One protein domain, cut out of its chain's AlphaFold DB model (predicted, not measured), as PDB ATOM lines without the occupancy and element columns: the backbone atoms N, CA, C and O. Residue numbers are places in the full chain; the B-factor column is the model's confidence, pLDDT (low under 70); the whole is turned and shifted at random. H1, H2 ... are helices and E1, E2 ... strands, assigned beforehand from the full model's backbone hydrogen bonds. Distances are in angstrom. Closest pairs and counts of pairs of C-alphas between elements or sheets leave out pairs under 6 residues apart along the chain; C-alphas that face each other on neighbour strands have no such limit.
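This is residues 715 to 790 and 813 to 845 of the 845 residues of the protein "BRCT domain-containing protein" of Ramazzottius varieornatus (UniProt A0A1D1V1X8). There is little regular structure: a small sheet of four parallel strands has H1 and H3 over one face, with long loops besides. Of 109 printed residues, 41 are in named elements, mixed helices and strands: E1, H1, E2, E3, H2, E4, H3. The sheet's order is E2 E1 E3 E4. The whole is compact, radius of gyration of the C-alphas 13.4 A, spanning 35 by 32 by 27 A.

Look first at inner strands E1, residues 724 to 728, and E3, residues 781 to 785: N 726 and O 782, 2.9 A apart, are within hydrogen-bond range. So are N 750 and O 725, 2.9 A, between edge strand E2, residues 748 to 750, and E1, and N 783 and O 818, 2.9 A, between E3 and edge strand E4, residues 817 to 821. H1, residues 735 to 744, is over E2 at a height over the sheet of 9.3 A; Val 739 and Cys 749 have their closest C-alphas, 6.4 A. E1, H1, E2 form a strand-helix-strand unit, parallel neighbours with a helix between, its crossover right-handed. H3, residues 822 to 830, on the same face, stands up from the sheet at 45 degrees. H2, residues 787 to 790, is not on it. Every O i to N i+4 pair in H1 and H3 is within range; H2 is too short for one.

Find C-alpha 724 at (-18.270, 13.190, -12.692); E1 runs 12.9 A from there. H1 is 14.0 A long; H3, 12.6 A, ends at C-alpha 830, (-32.065, 0.230, -12.838).

C-alphas 790 and 813 are 30.0 A apart across the cut. The link E2 to E3 is long, 30 residues. Confidence is under 70 in 24 residues, among them 752 to 763 and 839 to 845.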
ATOM      1  N   GLU A 715     -29.956   4.703 -28.444       88.62
ATOM      2  CA  GLU A 715     -29.125   5.401 -29.443       88.62
ATOM      3  C   GLU A 715     -28.309   6.579 -28.862       88.62
ATOM      4  O   GLU A 715     -27.456   7.158 -29.539       88.62
ATOM      5  N   LYS A 716     -28.553   6.987 -27.607       84.69
ATOM      6  CA  LYS A 716     -27.941   8.197 -27.029       84.69
ATOM      7  C   LYS A 716     -26.521   7.961 -26.496       84.69
ATOM      8  O   LYS A 716     -25.805   8.948 -26.287       84.69
ATOM      9  N   GLY A 717     -26.091   6.712 -26.314       92.44
ATOM     10  CA  GLY A 717     -24.831   6.345 -25.653       92.44
ATOM     11  C   GLY A 717     -24.905   6.451 -24.124       92.44
ATOM     12  O   GLY A 717     -25.958   6.786 -23.582       92.44
ATOM     13  N   ASN A 718     -23.804   6.154 -23.431       95.69
ATOM     14  CA  ASN A 718     -23.770   5.778 -22.009       95.69
ATOM     15  C   ASN A 718     -24.582   6.691 -21.055       95.69
ATOM     16  O   ASN A 718     -24.539   7.922 -21.148       95.69
ATOM     17  N   LEU A 719     -25.265   6.065 -20.087       96.31
ATOM     18  CA  LEU A 719     -26.202   6.677 -19.128       96.31
ATOM     19  C   LEU A 719     -25.683   7.951 -18.435       96.31
ATOM     20  O   LEU A 719     -26.413   8.935 -18.309       96.31
ATOM     21  N   PHE A 720     -24.431   7.932 -17.986       96.56
ATOM     22  CA  PHE A 720     -23.784   9.010 -17.243       96.56
ATOM     23  C   PHE A 720     -22.640   9.672 -18.029       96.56
ATOM     24  O   PHE A 720     -21.702  10.207 -17.435       96.56
ATOM     25  N   ALA A 721     -22.711   9.669 -19.364       94.81
ATOM     26  CA  ALA A 721     -21.782  10.426 -20.199       94.81
ATOM     27  C   ALA A 721     -21.686  11.901 -19.747       94.81
ATOM     28  O   ALA A 721     -22.695  12.544 -19.457       94.81
ATOM     29  N   ASP A 722     -20.460  12.431 -19.690       93.00
ATOM     30  CA  ASP A 722     -20.096  13.752 -19.140       93.00
ATOM     31  C   ASP A 722     -20.328  13.971 -17.626       93.00
ATOM     32  O   ASP A 722     -19.916  15.014 -17.104       93.00
ATOM     33  N   CYS A 723     -20.890  13.013 -16.880       94.25
ATOM     34  CA  CYS A 723     -20.966  13.094 -15.418       94.25
ATOM     35  C   CYS A 723     -19.601  12.839 -14.757       94.25
ATOM     36  O   CYS A 723     -18.793  12.031 -15.216       94.25
ATOM     37  N   THR A 724     -19.367  13.491 -13.619       94.31
ATOM     38  CA  THR A 724     -18.270  13.190 -12.692       94.31
ATOM     39  C   THR A 724     -18.852  12.812 -11.333       94.31
ATOM     40  O   THR A 724     -19.673  13.557 -10.796       94.31
ATOM     41  N   PHE A 725     -18.418  11.688 -10.766       94.38
ATOM     42  CA  PHE A 725     -18.824  11.236  -9.434       94.38
ATOM     43  C   PHE A 725     -17.666  11.357  -8.439       94.38
ATOM     44  O   PHE A 725     -16.549  10.898  -8.691       94.38
ATOM     45  N   VAL A 726     -17.959  11.975  -7.298       92.44
ATOM     46  CA  VAL A 726     -17.095  12.040  -6.118       92.44
ATOM     47  C   VAL A 726     -17.804  11.243  -5.031       92.44
ATOM     48  O   VAL A 726     -18.785  11.710  -4.456       92.44
ATOM     49  N   PHE A 727     -17.354  10.020  -4.775       90.81
ATOM     50  CA  PHE A 727     -17.911   9.208  -3.696       90.81
ATOM     51  C   PHE A 727     -17.347   9.676  -2.346       90.81
ATOM     52  O   PHE A 727     -16.149   9.939  -2.215       90.81
ATOM     53  N   ASP A 728     -18.220   9.815  -1.353       86.06
ATOM     54  CA  ASP A 728     -17.938  10.467  -0.079       86.06
ATOM     55  C   ASP A 728     -18.417   9.604   1.099       86.06
ATOM     56  O   ASP A 728     -19.558   9.687   1.549       86.06
ATOM     57  N   GLY A 729     -17.524   8.733   1.575       77.00
ATOM     58  CA  GLY A 729     -17.774   7.793   2.671       77.00
ATOM     59  C   GLY A 729     -16.849   6.579   2.585       77.00
ATOM     60  O   GLY A 729     -16.135   6.426   1.594       77.00
ATOM     61  N   SER A 730     -16.861   5.721   3.608       72.31
ATOM     62  CA  SER A 730     -16.224   4.402   3.534       72.31
ATOM     63  C   SER A 730     -17.239   3.385   3.013       72.31
ATOM     64  O   SER A 730     -18.014   2.816   3.776       72.31
ATOM     65  N   VAL A 731     -17.284   3.185   1.692       72.38
ATOM     66  CA  VAL A 731     -18.075   2.098   1.079       72.38
ATOM     67  C   VAL A 731     -17.219   0.829   1.073       72.38
ATOM     68  O   VAL A 731     -16.755   0.359   0.030       72.38
ATOM     69  N   GLU A 732     -16.930   0.337   2.279       74.94
ATOM     70  CA  GLU A 732     -16.017  -0.780   2.537       74.94
ATOM     71  C   GLU A 732     -16.366  -2.034   1.723       74.94
ATOM     72  O   GLU A 732     -17.531  -2.379   1.523       74.94
ATOM     73  N   GLY A 733     -15.332  -2.703   1.207       79.81
ATOM     74  CA  GLY A 733     -15.431  -3.919   0.392       79.81
ATOM     75  C   GLY A 733     -15.982  -3.742  -1.032       79.81
ATOM     76  O   GLY A 733     -15.567  -4.476  -1.922       79.81
ATOM     77  N   VAL A 734     -16.875  -2.775  -1.278       86.31
ATOM     78  CA  VAL A 734     -17.656  -2.681  -2.536       86.31
ATOM     79  C   VAL A 734     -17.240  -1.498  -3.429       86.31
ATOM     80  O   VAL A 734     -17.599  -1.445  -4.605       86.31
ATOM     81  N   TRP A 735     -16.434  -0.563  -2.913       87.12
ATOM     82  CA  TRP A 735     -15.996   0.651  -3.621       87.12
ATOM     83  C   TRP A 735     -15.495   0.421  -5.059       87.12
ATOM     84  O   TRP A 735     -15.889   1.152  -5.965       87.12
ATOM     85  N   LEU A 736     -14.635  -0.580  -5.280       90.69
ATOM     86  CA  LEU A 736     -14.040  -0.833  -6.599       90.69
ATOM     87  C   LEU A 736     -15.079  -1.315  -7.621       90.69
ATOM     88  O   LEU A 736     -15.063  -0.840  -8.753       90.69
ATOM     89  N   GLU A 737     -16.009  -2.187  -7.218       91.06
ATOM     90  CA  GLU A 737     -17.109  -2.645  -8.081       91.06
ATOM     91  C   GLU A 737     -18.082  -1.503  -8.404       91.06
ATOM     92  O   GLU A 737     -18.583  -1.401  -9.523       91.06
ATOM     93  N   LEU A 738     -18.327  -0.609  -7.443       92.25
ATOM     94  CA  LEU A 738     -19.189   0.561  -7.617       92.25
ATOM     95  C   LEU A 738     -18.568   1.621  -8.546       92.25
ATOM     96  O   LEU A 738     -19.276   2.201  -9.371       92.25
ATOM     97  N   VAL A 739     -17.255   1.852  -8.444       93.69
ATOM     98  CA  VAL A 739     -16.507   2.720  -9.369       93.69
ATOM     99  C   VAL A 739     -16.499   2.122 -10.774       93.69
ATOM    100  O   VAL A 739     -16.904   2.810 -11.708       93.69
ATOM    101  N   ASP A 740     -16.141   0.844 -10.924       93.56
ATOM    102  CA  ASP A 740     -16.186   0.109 -12.198       93.56
ATOM    103  C   ASP A 740     -17.583   0.168 -12.846       93.56
ATOM    104  O   ASP A 740     -17.708   0.446 -14.039       93.56
ATOM    105  N   LEU A 741     -18.650  -0.004 -12.062       95.19
ATOM    106  CA  LEU A 741     -20.033   0.096 -12.531       95.19
ATOM    107  C   LEU A 741     -20.401   1.516 -13.016       95.19
ATOM    108  O   LEU A 741     -21.044   1.658 -14.059       95.19
ATOM    109  N   VAL A 742     -19.984   2.569 -12.305       96.19
ATOM    110  CA  VAL A 742     -20.252   3.970 -12.690       96.19
ATOM    111  C   VAL A 742     -19.393   4.438 -13.875       96.19
ATOM    112  O   VAL A 742     -19.888   5.187 -14.723       96.19
ATOM    113  N   GLU A 743     -18.153   3.964 -14.000       95.44
ATOM    114  CA  GLU A 743     -17.305   4.235 -15.172       95.44
ATOM    115  C   GLU A 743     -17.768   3.438 -16.401       95.44
ATOM    116  O   GLU A 743     -17.806   3.979 -17.505       95.44
ATOM    117  N   THR A 744     -18.257   2.207 -16.214       95.31
ATOM    118  CA  THR A 744     -18.949   1.438 -17.266       95.31
ATOM    119  C   THR A 744     -20.194   2.183 -17.764       95.31
ATOM    120  O   THR A 744     -20.418   2.297 -18.970       95.31
ATOM    121  N   ALA A 745     -20.955   2.799 -16.853       96.81
ATOM    122  CA  ALA A 745     -22.063   3.697 -17.184       96.81
ATOM    123  C   ALA A 745     -21.628   5.033 -17.837       96.81
ATOM    124  O   ALA A 745     -22.476   5.884 -18.110       96.81
ATOM    125  N   GLY A 746     -20.337   5.220 -18.140       96.31
ATOM    126  CA  GLY A 746     -19.790   6.323 -18.938       96.31
ATOM    127  C   GLY A 746     -19.415   7.584 -18.163       96.31
ATOM    128  O   GLY A 746     -19.100   8.600 -18.787       96.31
ATOM    129  N   ALA A 747     -19.458   7.544 -16.831       96.62
ATOM    130  CA  ALA A 747     -19.021   8.662 -16.007       96.62
ATOM    131  C   ALA A 747     -17.510   8.640 -15.752       96.62
ATOM    132  O   ALA A 747     -16.826   7.652 -16.008       96.62
ATOM    133  N   LYS A 748     -16.993   9.723 -15.167       95.69
ATOM    134  CA  LYS A 748     -15.657   9.751 -14.562       95.69
ATOM    135  C   LYS A 748     -15.750   9.675 -13.039       95.69
ATOM    136  O   LYS A 748     -16.381  10.543 -12.434       95.69
ATOM    137  N   CYS A 749     -15.043   8.744 -12.410       94.00
ATOM    138  CA  CYS A 749     -14.882   8.751 -10.958       94.00
ATOM    139  C   CYS A 749     -13.678   9.613 -10.533       94.00
ATOM    140  O   CYS A 749     -12.683   9.753 -11.255       94.00
ATOM    141  N   ILE A 750     -13.765  10.230  -9.352       90.88
ATOM    142  CA  ILE A 750     -12.641  10.905  -8.689       90.88
ATOM    143  C   ILE A 750     -12.468  10.288  -7.292       90.88
ATOM    144  O   ILE A 750     -13.388  10.391  -6.477       90.88
ATOM    145  N   PRO A 751     -11.309   9.673  -6.984       81.25
ATOM    146  CA  PRO A 751     -11.002   9.201  -5.637       81.25
ATOM    147  C   PRO A 751     -11.009  10.344  -4.613       81.25
ATOM    148  O   PRO A 751     -10.475  11.422  -4.870       81.25
ATOM    149  N   LYS A 752     -11.547  10.085  -3.415       69.81
ATOM    150  CA  LYS A 752     -11.685  11.069  -2.321       69.81
ATOM    151  C   LYS A 752     -10.352  11.674  -1.830       69.81
ATOM    152  O   LYS A 752     -10.352  12.726  -1.201       69.81
ATOM    153  N   MET A 753      -9.218  11.045  -2.147       50.88
ATOM    154  CA  MET A 753      -7.871  11.389  -1.663       50.88
ATOM    155  C   MET A 753      -7.237  12.669  -2.240       50.88
ATOM    156  O   MET A 753      -6.067  12.940  -1.973       50.88
ATOM    157  N   THR A 754      -7.939  13.488  -3.027       55.47
ATOM    158  CA  THR A 754      -7.396  14.804  -3.412       55.47
ATOM    159  C   THR A 754      -8.499  15.851  -3.564       55.47
ATOM    160  O   THR A 754      -9.424  15.636  -4.351       55.47
ATOM    161  N   PRO A 755      -8.411  17.021  -2.895       56.16
ATOM    162  CA  PRO A 755      -9.272  18.154  -3.212       56.16
ATOM    163  C   PRO A 755      -8.915  18.638  -4.622       56.16
ATOM    164  O   PRO A 755      -7.921  19.333  -4.824       56.16
ATOM    165  N   ALA A 756      -9.694  18.205  -5.615       54.28
ATOM    166  CA  ALA A 756      -9.360  18.382  -7.023       54.28
ATOM    167  C   ALA A 756      -9.197  19.871  -7.374       54.28
ATOM    168  O   ALA A 756     -10.181  20.615  -7.448       54.28
ATOM    169  N   ALA A 757      -7.948  20.291  -7.606       56.44
ATOM    170  CA  ALA A 757      -7.604  21.644  -8.028       56.44
ATOM    171  C   ALA A 757      -8.425  21.997  -9.275       56.44
ATOM    172  O   ALA A 757      -8.347  21.295 -10.285       56.44
ATOM    173  N   GLY A 758      -9.269  23.029  -9.159       58.50
ATOM    174  CA  GLY A 758     -10.471  23.194  -9.981       58.50
ATOM    175  C   GLY A 758     -10.219  23.121 -11.486       58.50
ATOM    176  O   GLY A 758      -9.844  24.113 -12.112       58.50
ATOM    177  N   THR A 759     -10.465  21.951 -12.079       56.19
ATOM    178  CA  THR A 759     -10.251  21.706 -13.505       56.19
ATOM    179  C   THR A 759     -11.298  22.468 -14.310       56.19
ATOM    180  O   THR A 759     -12.445  22.047 -14.444       56.19
ATOM    181  N   ARG A 760     -10.895  23.628 -14.845       59.41
ATOM    182  CA  ARG A 760     -11.731  24.510 -15.675       59.41
ATOM    183  C   ARG A 760     -12.113  23.819 -16.988       59.41
ATOM    184  O   ARG A 760     -11.462  23.994 -18.016       59.41
ATOM    185  N   GLY A 761     -13.171  23.015 -16.944       58.81
ATOM    186  CA  GLY A 761     -13.779  22.425 -18.128       58.81
ATOM    187  C   GLY A 761     -14.350  23.503 -19.049       58.81
ATOM    188  O   GLY A 761     -14.925  24.488 -18.589       58.81
ATOM    189  N   LYS A 762     -14.227  23.296 -20.364       67.25
ATOM    190  CA  LYS A 762     -15.064  24.010 -21.340       67.25
ATOM    191  C   LYS A 762     -16.543  23.671 -21.080       67.25
ATOM    192  O   LYS A 762     -16.807  22.551 -20.631       67.25
ATOM    193  N   PRO A 763     -17.498  24.570 -21.393       57.91
ATOM    194  CA  PRO A 763     -18.917  24.220 -21.376       57.91
ATOM    195  C   PRO A 763     -19.149  22.980 -22.255       57.91
ATOM    196  O   PRO A 763     -18.728  22.951 -23.412       57.91
ATOM    197  N   ARG A 764     -19.750  21.938 -21.672       71.06
ATOM    198  CA  ARG A 764     -20.033  20.659 -22.341       71.06
ATOM    199  C   ARG A 764     -21.481  20.593 -22.819       71.06
ATOM    200  O   ARG A 764     -22.312  21.411 -22.429       71.06
ATOM    201  N   ALA A 765     -21.772  19.590 -23.643       77.44
ATOM    202  CA  ALA A 765     -23.126  19.266 -24.070       77.44
ATOM    203  C   ALA A 765     -24.060  18.978 -22.866       77.44
ATOM    204  O   ALA A 765     -23.585  18.620 -21.778       77.44
ATOM    205  N   PRO A 766     -25.386  19.138 -23.026       78.31
ATOM    206  CA  PRO A 766     -26.367  18.735 -22.018       78.31
ATOM    207  C   PRO A 766     -26.365  17.221 -21.752       78.31
ATOM    208  O   PRO A 766     -26.022  16.428 -22.629       78.31
ATOM    209  N   LEU A 767     -26.792  16.809 -20.551       82.19
ATOM    210  CA  LEU A 767     -26.937  15.389 -20.211       82.19
ATOM    211  C   LEU A 767     -28.109  14.777 -20.990       82.19
ATOM    212  O   LEU A 767     -29.269  15.037 -20.680       82.19
ATOM    213  N   LYS A 768     -27.797  13.917 -21.965       85.69
ATOM    214  CA  LYS A 768     -28.754  13.274 -22.891       85.69
ATOM    215  C   LYS A 768     -29.871  12.453 -22.216       85.69
ATOM    216  O   LYS A 768     -30.895  12.178 -22.846       85.69
ATOM    217  N   HIS A 769     -29.636  12.047 -20.965       86.81
ATOM    218  CA  HIS A 769     -30.487  11.168 -20.150       86.81
ATOM    219  C   HIS A 769     -31.204  11.870 -18.995       86.81
ATOM    220  O   HIS A 769     -32.028  11.245 -18.324       86.81
ATOM    221  N   ALA A 770     -30.914  13.153 -18.756       85.75
ATOM    222  CA  ALA A 770     -31.684  13.970 -17.826       85.75
ATOM    223  C   ALA A 770     -33.019  14.388 -18.476       85.75
ATOM    224  O   ALA A 770     -33.070  14.568 -19.695       85.75
ATOM    225  N   PRO A 771     -34.109  14.569 -17.707       85.31
ATOM    226  CA  PRO A 771     -35.326  15.180 -18.228       85.31
ATOM    227  C   PRO A 771     -35.029  16.591 -18.748       85.31
ATOM    228  O   PRO A 771     -34.332  17.365 -18.085       85.31
ATOM    229  N   GLU A 772     -35.565  16.944 -19.914       85.25
ATOM    230  CA  GLU A 772     -35.433  18.300 -20.453       85.25
ATOM    231  C   GLU A 772     -36.052  19.322 -19.489       85.25
ATOM    232  O   GLU A 772     -37.072  19.063 -18.852       85.25
ATOM    233  N   GLY A 773     -35.380  20.462 -19.315       83.25
ATOM    234  CA  GLY A 773     -35.761  21.479 -18.331       83.25
ATOM    235  C   GLY A 773     -35.467  21.132 -16.862       83.25
ATOM    236  O   GLY A 773     -35.643  22.002 -16.012       83.25
ATOM    237  N   SER A 774     -34.989  19.925 -16.532       83.25
ATOM    238  CA  SER A 774     -34.560  19.615 -15.158       83.25
ATOM    239  C   SER A 774     -33.265  20.341 -14.786       83.25
ATOM    240  O   SER A 774     -32.366  20.510 -15.603       83.25
ATOM    241  N   GLU A 775     -33.120  20.724 -13.520       79.31
ATOM    242  CA  GLU A 775     -31.921  21.409 -13.007       79.31
ATOM    243  C   GLU A 775     -30.644  20.550 -13.156       79.31
ATOM    244  O   GLU A 775     -29.562  21.063 -13.455       79.31
ATOM    245  N   ILE A 776     -30.783  19.219 -13.061       81.88
ATOM    246  CA  ILE A 776     -29.700  18.237 -13.261       81.88
ATOM    247  C   ILE A 776     -29.046  18.366 -14.643       81.88
ATOM    248  O   ILE A 776     -27.858  18.088 -14.791       81.88
ATOM    249  N   PHE A 777     -29.770  18.859 -15.650       80.06
ATOM    250  CA  PHE A 777     -29.262  19.116 -17.002       80.06
ATOM    251  C   PHE A 777     -27.978  19.975 -17.012       80.06
ATOM    252  O   PHE A 777     -27.144  19.824 -17.915       80.06
ATOM    253  N   GLN A 778     -27.763  20.811 -15.983       79.69
ATOM    254  CA  GLN A 778     -26.546  21.615 -15.770       79.69
ATOM    255  C   GLN A 778     -25.539  21.005 -14.772       79.69
ATOM    256  O   GLN A 778     -24.353  21.332 -14.830       79.69
ATOM    257  N   VAL A 779     -25.965  20.097 -13.887       81.44
ATOM    258  CA  VAL A 779     -25.089  19.432 -12.906       81.44
ATOM    259  C   VAL A 779     -24.092  18.521 -13.623       81.44
ATOM    260  O   VAL A 779     -24.458  17.742 -14.501       81.44
ATOM    261  N   ARG A 780     -22.809  18.603 -13.259       82.94
ATOM    262  CA  ARG A 780     -21.761  17.689 -13.767       82.94
ATOM    263  C   ARG A 780     -20.950  17.009 -12.669       82.94
ATOM    264  O   ARG A 780     -20.179  16.112 -12.985       82.94
ATOM    265  N   CYS A 781     -21.120  17.406 -11.408       87.75
ATOM    266  CA  CYS A 781     -20.412  16.829 -10.271       87.75
ATOM    267  C   CYS A 781     -21.413  16.326  -9.224       87.75
ATOM    268  O   CYS A 781     -22.110  17.122  -8.587       87.75
ATOM    269  N   PHE A 782     -21.475  15.007  -9.057       88.00
ATOM    270  CA  PHE A 782     -22.344  14.332  -8.100       88.00
ATOM    271  C   PHE A 782     -21.506  13.862  -6.909       88.00
ATOM    272  O   PHE A 782     -20.624  13.017  -7.059       88.00
ATOM    273  N   HIS A 783     -21.771  14.424  -5.732       90.06
ATOM    274  CA  HIS A 783     -21.193  13.970  -4.468       90.06
ATOM    275  C   HIS A 783     -22.081  12.855  -3.900       90.06
ATOM    276  O   HIS A 783     -23.199  13.130  -3.464       90.06
ATOM    277  N   VAL A 784     -21.615  11.606  -3.943       90.50
ATOM    278  CA  VAL A 784     -22.394  10.430  -3.520       90.50
ATOM    279  C   VAL A 784     -22.112  10.116  -2.059       90.50
ATOM    280  O   VAL A 784     -20.981   9.775  -1.726       90.50
ATOM    281  N   ARG A 785     -23.132  10.177  -1.204       88.81
ATOM    282  CA  ARG A 785     -23.047   9.781   0.209       88.81
ATOM    283  C   ARG A 785     -23.661   8.402   0.446       88.81
ATOM    284  O   ARG A 785     -24.665   8.050  -0.183       88.81
ATOM    285  N   ASP A 786     -23.104   7.663   1.405       84.31
ATOM    286  CA  ASP A 786     -23.822   6.562   2.056       84.31
ATOM    287  C   ASP A 786     -24.701   7.123   3.184       84.31
ATOM    288  O   ASP A 786     -24.223   7.819   4.082       84.31
ATOM    289  N   VAL A 787     -25.993   6.798   3.132       79.56
ATOM    290  CA  VAL A 787     -27.019   7.213   4.098       79.56
ATOM    291  C   VAL A 787     -26.690   6.717   5.509       79.56
ATOM    292  O   VAL A 787     -26.970   7.417   6.479       79.56
ATOM    293  N   LYS A 788     -26.020   5.562   5.637       75.94
ATOM    294  CA  LYS A 788     -25.623   4.992   6.937       75.94
ATOM    295  C   LYS A 788     -24.679   5.883   7.750       75.94
ATOM    296  O   LYS A 788     -24.546   5.686   8.952       75.94
ATOM    297  N   SER A 789     -24.013   6.848   7.114       61.44
ATOM    298  CA  SER A 789     -23.080   7.747   7.802       61.44
ATOM    299  C   SER A 789     -23.760   8.847   8.632       61.44
ATOM    300  O   SER A 789     -23.103   9.436   9.487       61.44
ATOM    301  N   GLU A 790     -25.057   9.117   8.428       60.72
ATOM    302  CA  GLU A 790     -25.747  10.261   9.053       60.72
ATOM    303  C   GLU A 790     -26.504   9.916  10.361       60.72
ATOM    304  O   GLU A 790     -26.983  10.824  11.035       60.72
ATOM    305  N   THR A 813     -18.740  30.590 -13.707       61.50
ATOM    306  CA  THR A 813     -19.579  30.106 -12.604       61.50
ATOM    307  C   THR A 813     -19.072  28.750 -12.096       61.50
ATOM    308  O   THR A 813     -18.779  27.882 -12.928       61.50
ATOM    309  N   PRO A 814     -18.943  28.534 -10.772       66.19
ATOM    310  CA  PRO A 814     -18.503  27.247 -10.243       66.19
ATOM    311  C   PRO A 814     -19.407  26.119 -10.751       66.19
ATOM    312  O   PRO A 814     -20.627  26.262 -10.835       66.19
ATOM    313  N   ALA A 815     -18.798  24.991 -11.123       69.62
ATOM    314  CA  ALA A 815     -19.531  23.849 -11.654       69.62
ATOM    315  C   ALA A 815     -20.478  23.292 -10.582       69.62
ATOM    316  O   ALA A 815     -20.013  22.808  -9.546       69.62
ATOM    317  N   VAL A 816     -21.788  23.361 -10.849       80.19
ATOM    318  CA  VAL A 816     -22.846  23.022  -9.888       80.19
ATOM    319  C   VAL A 816     -22.640  21.613  -9.340       80.19
ATOM    320  O   VAL A 816     -22.576  20.637 -10.101       80.19
ATOM    321  N   ARG A 817     -22.537  21.524  -8.011       85.12
ATOM    322  CA  ARG A 817     -22.394  20.269  -7.274       85.12
ATOM    323  C   ARG A 817     -23.735  19.865  -6.679       85.12
ATOM    324  O   ARG A 817     -24.414  20.679  -6.052       85.12
ATOM    325  N   MET A 818     -24.083  18.594  -6.831       89.31
ATOM    326  CA  MET A 818     -25.291  18.014  -6.251       89.31
ATOM    327  C   MET A 818     -24.906  16.877  -5.310       89.31
ATOM    328  O   MET A 818     -24.164  15.978  -5.702       89.31
ATOM    329  N   ASN A 819     -25.392  16.921  -4.070       90.44
ATOM    330  CA  ASN A 819     -25.264  15.797  -3.147       90.44
ATOM    331  C   ASN A 819     -26.379  14.792  -3.457       90.44
ATOM    332  O   ASN A 819     -27.546  15.178  -3.538       90.44
ATOM    333  N   VAL A 820     -26.021  13.522  -3.629       92.88
ATOM    334  CA  VAL A 820     -26.940  12.415  -3.922       92.88
ATOM    335  C   VAL A 820     -26.646  11.231  -3.009       92.88
ATOM    336  O   VAL A 820     -25.539  11.085  -2.495       92.88
ATOM    337  N   THR A 821     -27.634  10.366  -2.806       93.31
ATOM    338  CA  THR A 821     -27.431   9.087  -2.118       93.31
ATOM    339  C   THR A 821     -26.909   8.038  -3.097       93.31
ATOM    340  O   THR A 821     -27.185   8.112  -4.298       93.31
ATOM    341  N   LEU A 822     -26.213   7.017  -2.593       92.88
ATOM    342  CA  LEU A 822     -25.881   5.828  -3.388       92.88
ATOM    343  C   LEU A 822     -27.136   5.205  -4.030       92.88
ATOM    344  O   LEU A 822     -27.128   4.888  -5.216       92.88
ATOM    345  N   GLN A 823     -28.237   5.122  -3.276       93.88
ATOM    346  CA  GLN A 823     -29.530   4.627  -3.757       93.88
ATOM    347  C   GLN A 823     -29.987   5.340  -5.044       93.88
ATOM    348  O   GLN A 823     -30.306   4.663  -6.014       93.88
ATOM    349  N   TRP A 824     -29.924   6.680  -5.111       94.69
ATOM    350  CA  TRP A 824     -30.299   7.434  -6.319       94.69
ATOM    351  C   TRP A 824     -29.453   7.052  -7.545       94.69
ATOM    352  O   TRP A 824     -29.984   6.959  -8.650       94.69
ATOM    353  N   VAL A 825     -28.154   6.783  -7.363       95.44
ATOM    354  CA  VAL A 825     -27.264   6.346  -8.455       95.44
ATOM    355  C   VAL A 825     -27.692   4.973  -8.982       95.44
ATOM    356  O   VAL A 825     -27.803   4.789 -10.195       95.44
ATOM    357  N   LEU A 826     -27.985   4.032  -8.081       95.75
ATOM    358  CA  LEU A 826     -28.433   2.679  -8.426       95.75
ATOM    359  C   LEU A 826     -29.847   2.675  -9.041       95.75
ATOM    360  O   LEU A 826     -30.113   1.890  -9.950       95.75
ATOM    361  N   ASP A 827     -30.736   3.569  -8.603       96.06
ATOM    362  CA  ASP A 827     -32.082   3.747  -9.168       96.06
ATOM    363  C   ASP A 827     -32.024   4.334 -10.584       96.06
ATOM    364  O   ASP A 827     -32.775   3.913 -11.464       96.06
ATOM    365  N   CYS A 828     -31.092   5.260 -10.843       96.88
ATOM    366  CA  CYS A 828     -30.841   5.772 -12.190       96.88
ATOM    367  C   CYS A 828     -30.342   4.676 -13.147       96.88
ATOM    368  O   CYS A 828     -30.705   4.683 -14.326       96.88
ATOM    369  N   MET A 829     -29.528   3.733 -12.655       97.38
ATOM    370  CA  MET A 829     -29.065   2.581 -13.437       97.38
ATOM    371  C   MET A 829     -30.192   1.586 -13.715       97.38
ATOM    372  O   MET A 829     -30.384   1.214 -14.868       97.38
ATOM    373  N   ASP A 830     -30.962   1.194 -12.696       96.75
ATOM    374  CA  ASP A 830     -32.065   0.230 -12.838       96.75
ATOM    375  C   ASP A 830     -33.193   0.778 -13.733       96.75
ATOM    376  O   ASP A 830     -33.776   0.056 -14.538       96.75
ATOM    377  N   ALA A 831     -33.439   2.093 -13.680       96.50
ATOM    378  CA  ALA A 831     -34.324   2.790 -14.609       96.50
ATOM    379  C   ALA A 831     -33.690   3.074 -15.990       96.50
ATOM    380  O   ALA A 831     -34.412   3.504 -16.895       96.50
ATOM    381  N   PHE A 832     -32.375   2.903 -16.156       97.31
ATOM    382  CA  PHE A 832     -31.568   3.444 -17.259       97.31
ATOM    383  C   PHE A 832     -32.014   4.862 -17.675       97.31
ATOM    384  O   PHE A 832     -32.419   5.130 -18.809       97.31
ATOM    385  N   ARG A 833     -32.049   5.771 -16.698       96.06
ATOM    386  CA  ARG A 833     -32.430   7.178 -16.868       96.06
ATOM    387  C   ARG A 833     -31.888   7.989 -15.700       96.06
ATOM    388  O   ARG A 833     -31.997   7.549 -14.562       96.06
ATOM    389  N   ILE A 834     -31.395   9.202 -15.944       95.19
ATOM    390  CA  ILE A 834     -31.058  10.109 -14.842       95.19
ATOM    391  C   ILE A 834     -32.371  10.600 -14.219       95.19
ATOM    392  O   ILE A 834     -33.146  11.321 -14.851       95.19
ATOM    393  N   LEU A 835     -32.652  10.156 -12.996       94.25
ATOM    394  CA  LEU A 835     -33.866  10.497 -12.261       94.25
ATOM    395  C   LEU A 835     -33.791  11.931 -11.710       94.25
ATOM    396  O   LEU A 835     -32.692  12.423 -11.442       94.25
ATOM    397  N   PRO A 836     -34.935  12.606 -11.481       91.56
ATOM    398  CA  PRO A 836     -34.975  13.845 -10.708       91.56
ATOM    399  C   PRO A 836     -34.247  13.709  -9.366       91.56
ATOM    400  O   PRO A 836     -34.196  12.628  -8.776       91.56
ATOM    401  N   ALA A 837     -33.685  14.810  -8.874       83.06
ATOM    402  CA  ALA A 837     -33.007  14.824  -7.588       83.06
ATOM    403  C   ALA A 837     -34.059  14.646  -6.479       83.06
ATOM    404  O   ALA A 837     -35.143  15.233  -6.583       83.06
ATOM    405  N   PRO A 838     -33.797  13.852  -5.424       78.56
ATOM    406  CA  PRO A 838     -34.768  13.664  -4.354       78.56
ATOM    407  C   PRO A 838     -35.066  15.010  -3.681       78.56
ATOM    408  O   PRO A 838     -34.143  15.734  -3.291       78.56
ATOM    409  N   LEU A 839     -36.357  15.347  -3.568       55.19
ATOM    410  CA  LEU A 839     -36.850  16.620  -3.031       55.19
ATOM    411  C   LEU A 839     -36.363  16.815  -1.586       55.19
ATOM    412  O   LEU A 839     -36.902  16.233  -0.650       55.19
ATOM    413  N   GLY A 840     -35.308  17.616  -1.423       61.34
ATOM    414  CA  GLY A 840     -34.549  17.749  -0.173       61.34
ATOM    415  C   GLY A 840     -33.042  17.920  -0.398       61.34
ATOM    416  O   GLY A 840     -32.370  18.557   0.413       61.34
ATOM    417  N   SER A 841     -32.522  17.443  -1.534       56.62
ATOM    418  CA  SER A 841     -31.140  17.667  -1.990       56.62
ATOM    419  C   SER A 841     -30.887  19.140  -2.355       56.62
ATOM    420  O   SER A 841     -30.945  19.556  -3.507       56.62
ATOM    421  N   LYS A 842     -30.609  19.973  -1.343       52.81
ATOM    422  CA  LYS A 842     -30.281  21.394  -1.539       52.81
ATOM    423  C   LYS A 842     -28.986  21.540  -2.346       52.81
ATOM    424  O   LYS A 842     -27.937  21.048  -1.926       52.81
ATOM    425  N   TYR A 843     -29.054  22.260  -3.467       46.12
ATOM    426  CA  TYR A 843     -27.874  22.644  -4.242       46.12
ATOM    427  C   TYR A 843     -26.888  23.442  -3.395       46.12
ATOM    428  O   TYR A 843     -27.284  24.275  -2.571       46.12
ATOM    429  N   ARG A 844     -25.596  23.222  -3.646       42.50
ATOM    430  CA  ARG A 844     -24.525  24.050  -3.102       42.50
ATOM    431  C   ARG A 844     -23.710  24.617  -4.260       42.50
ATOM    432  O   ARG A 844     -23.007  23.875  -4.946       42.50
ATOM    433  N   TRP A 845     -23.902  25.914  -4.471       32.59
ATOM    434  CA  TRP A 845     -23.153  26.753  -5.403       32.59
ATOM    435  C   TRP A 845     -21.773  27.093  -4.824       32.59
ATOM    436  O   TRP A 845     -21.673  27.153  -3.574       32.59
TER     437      TRP A 845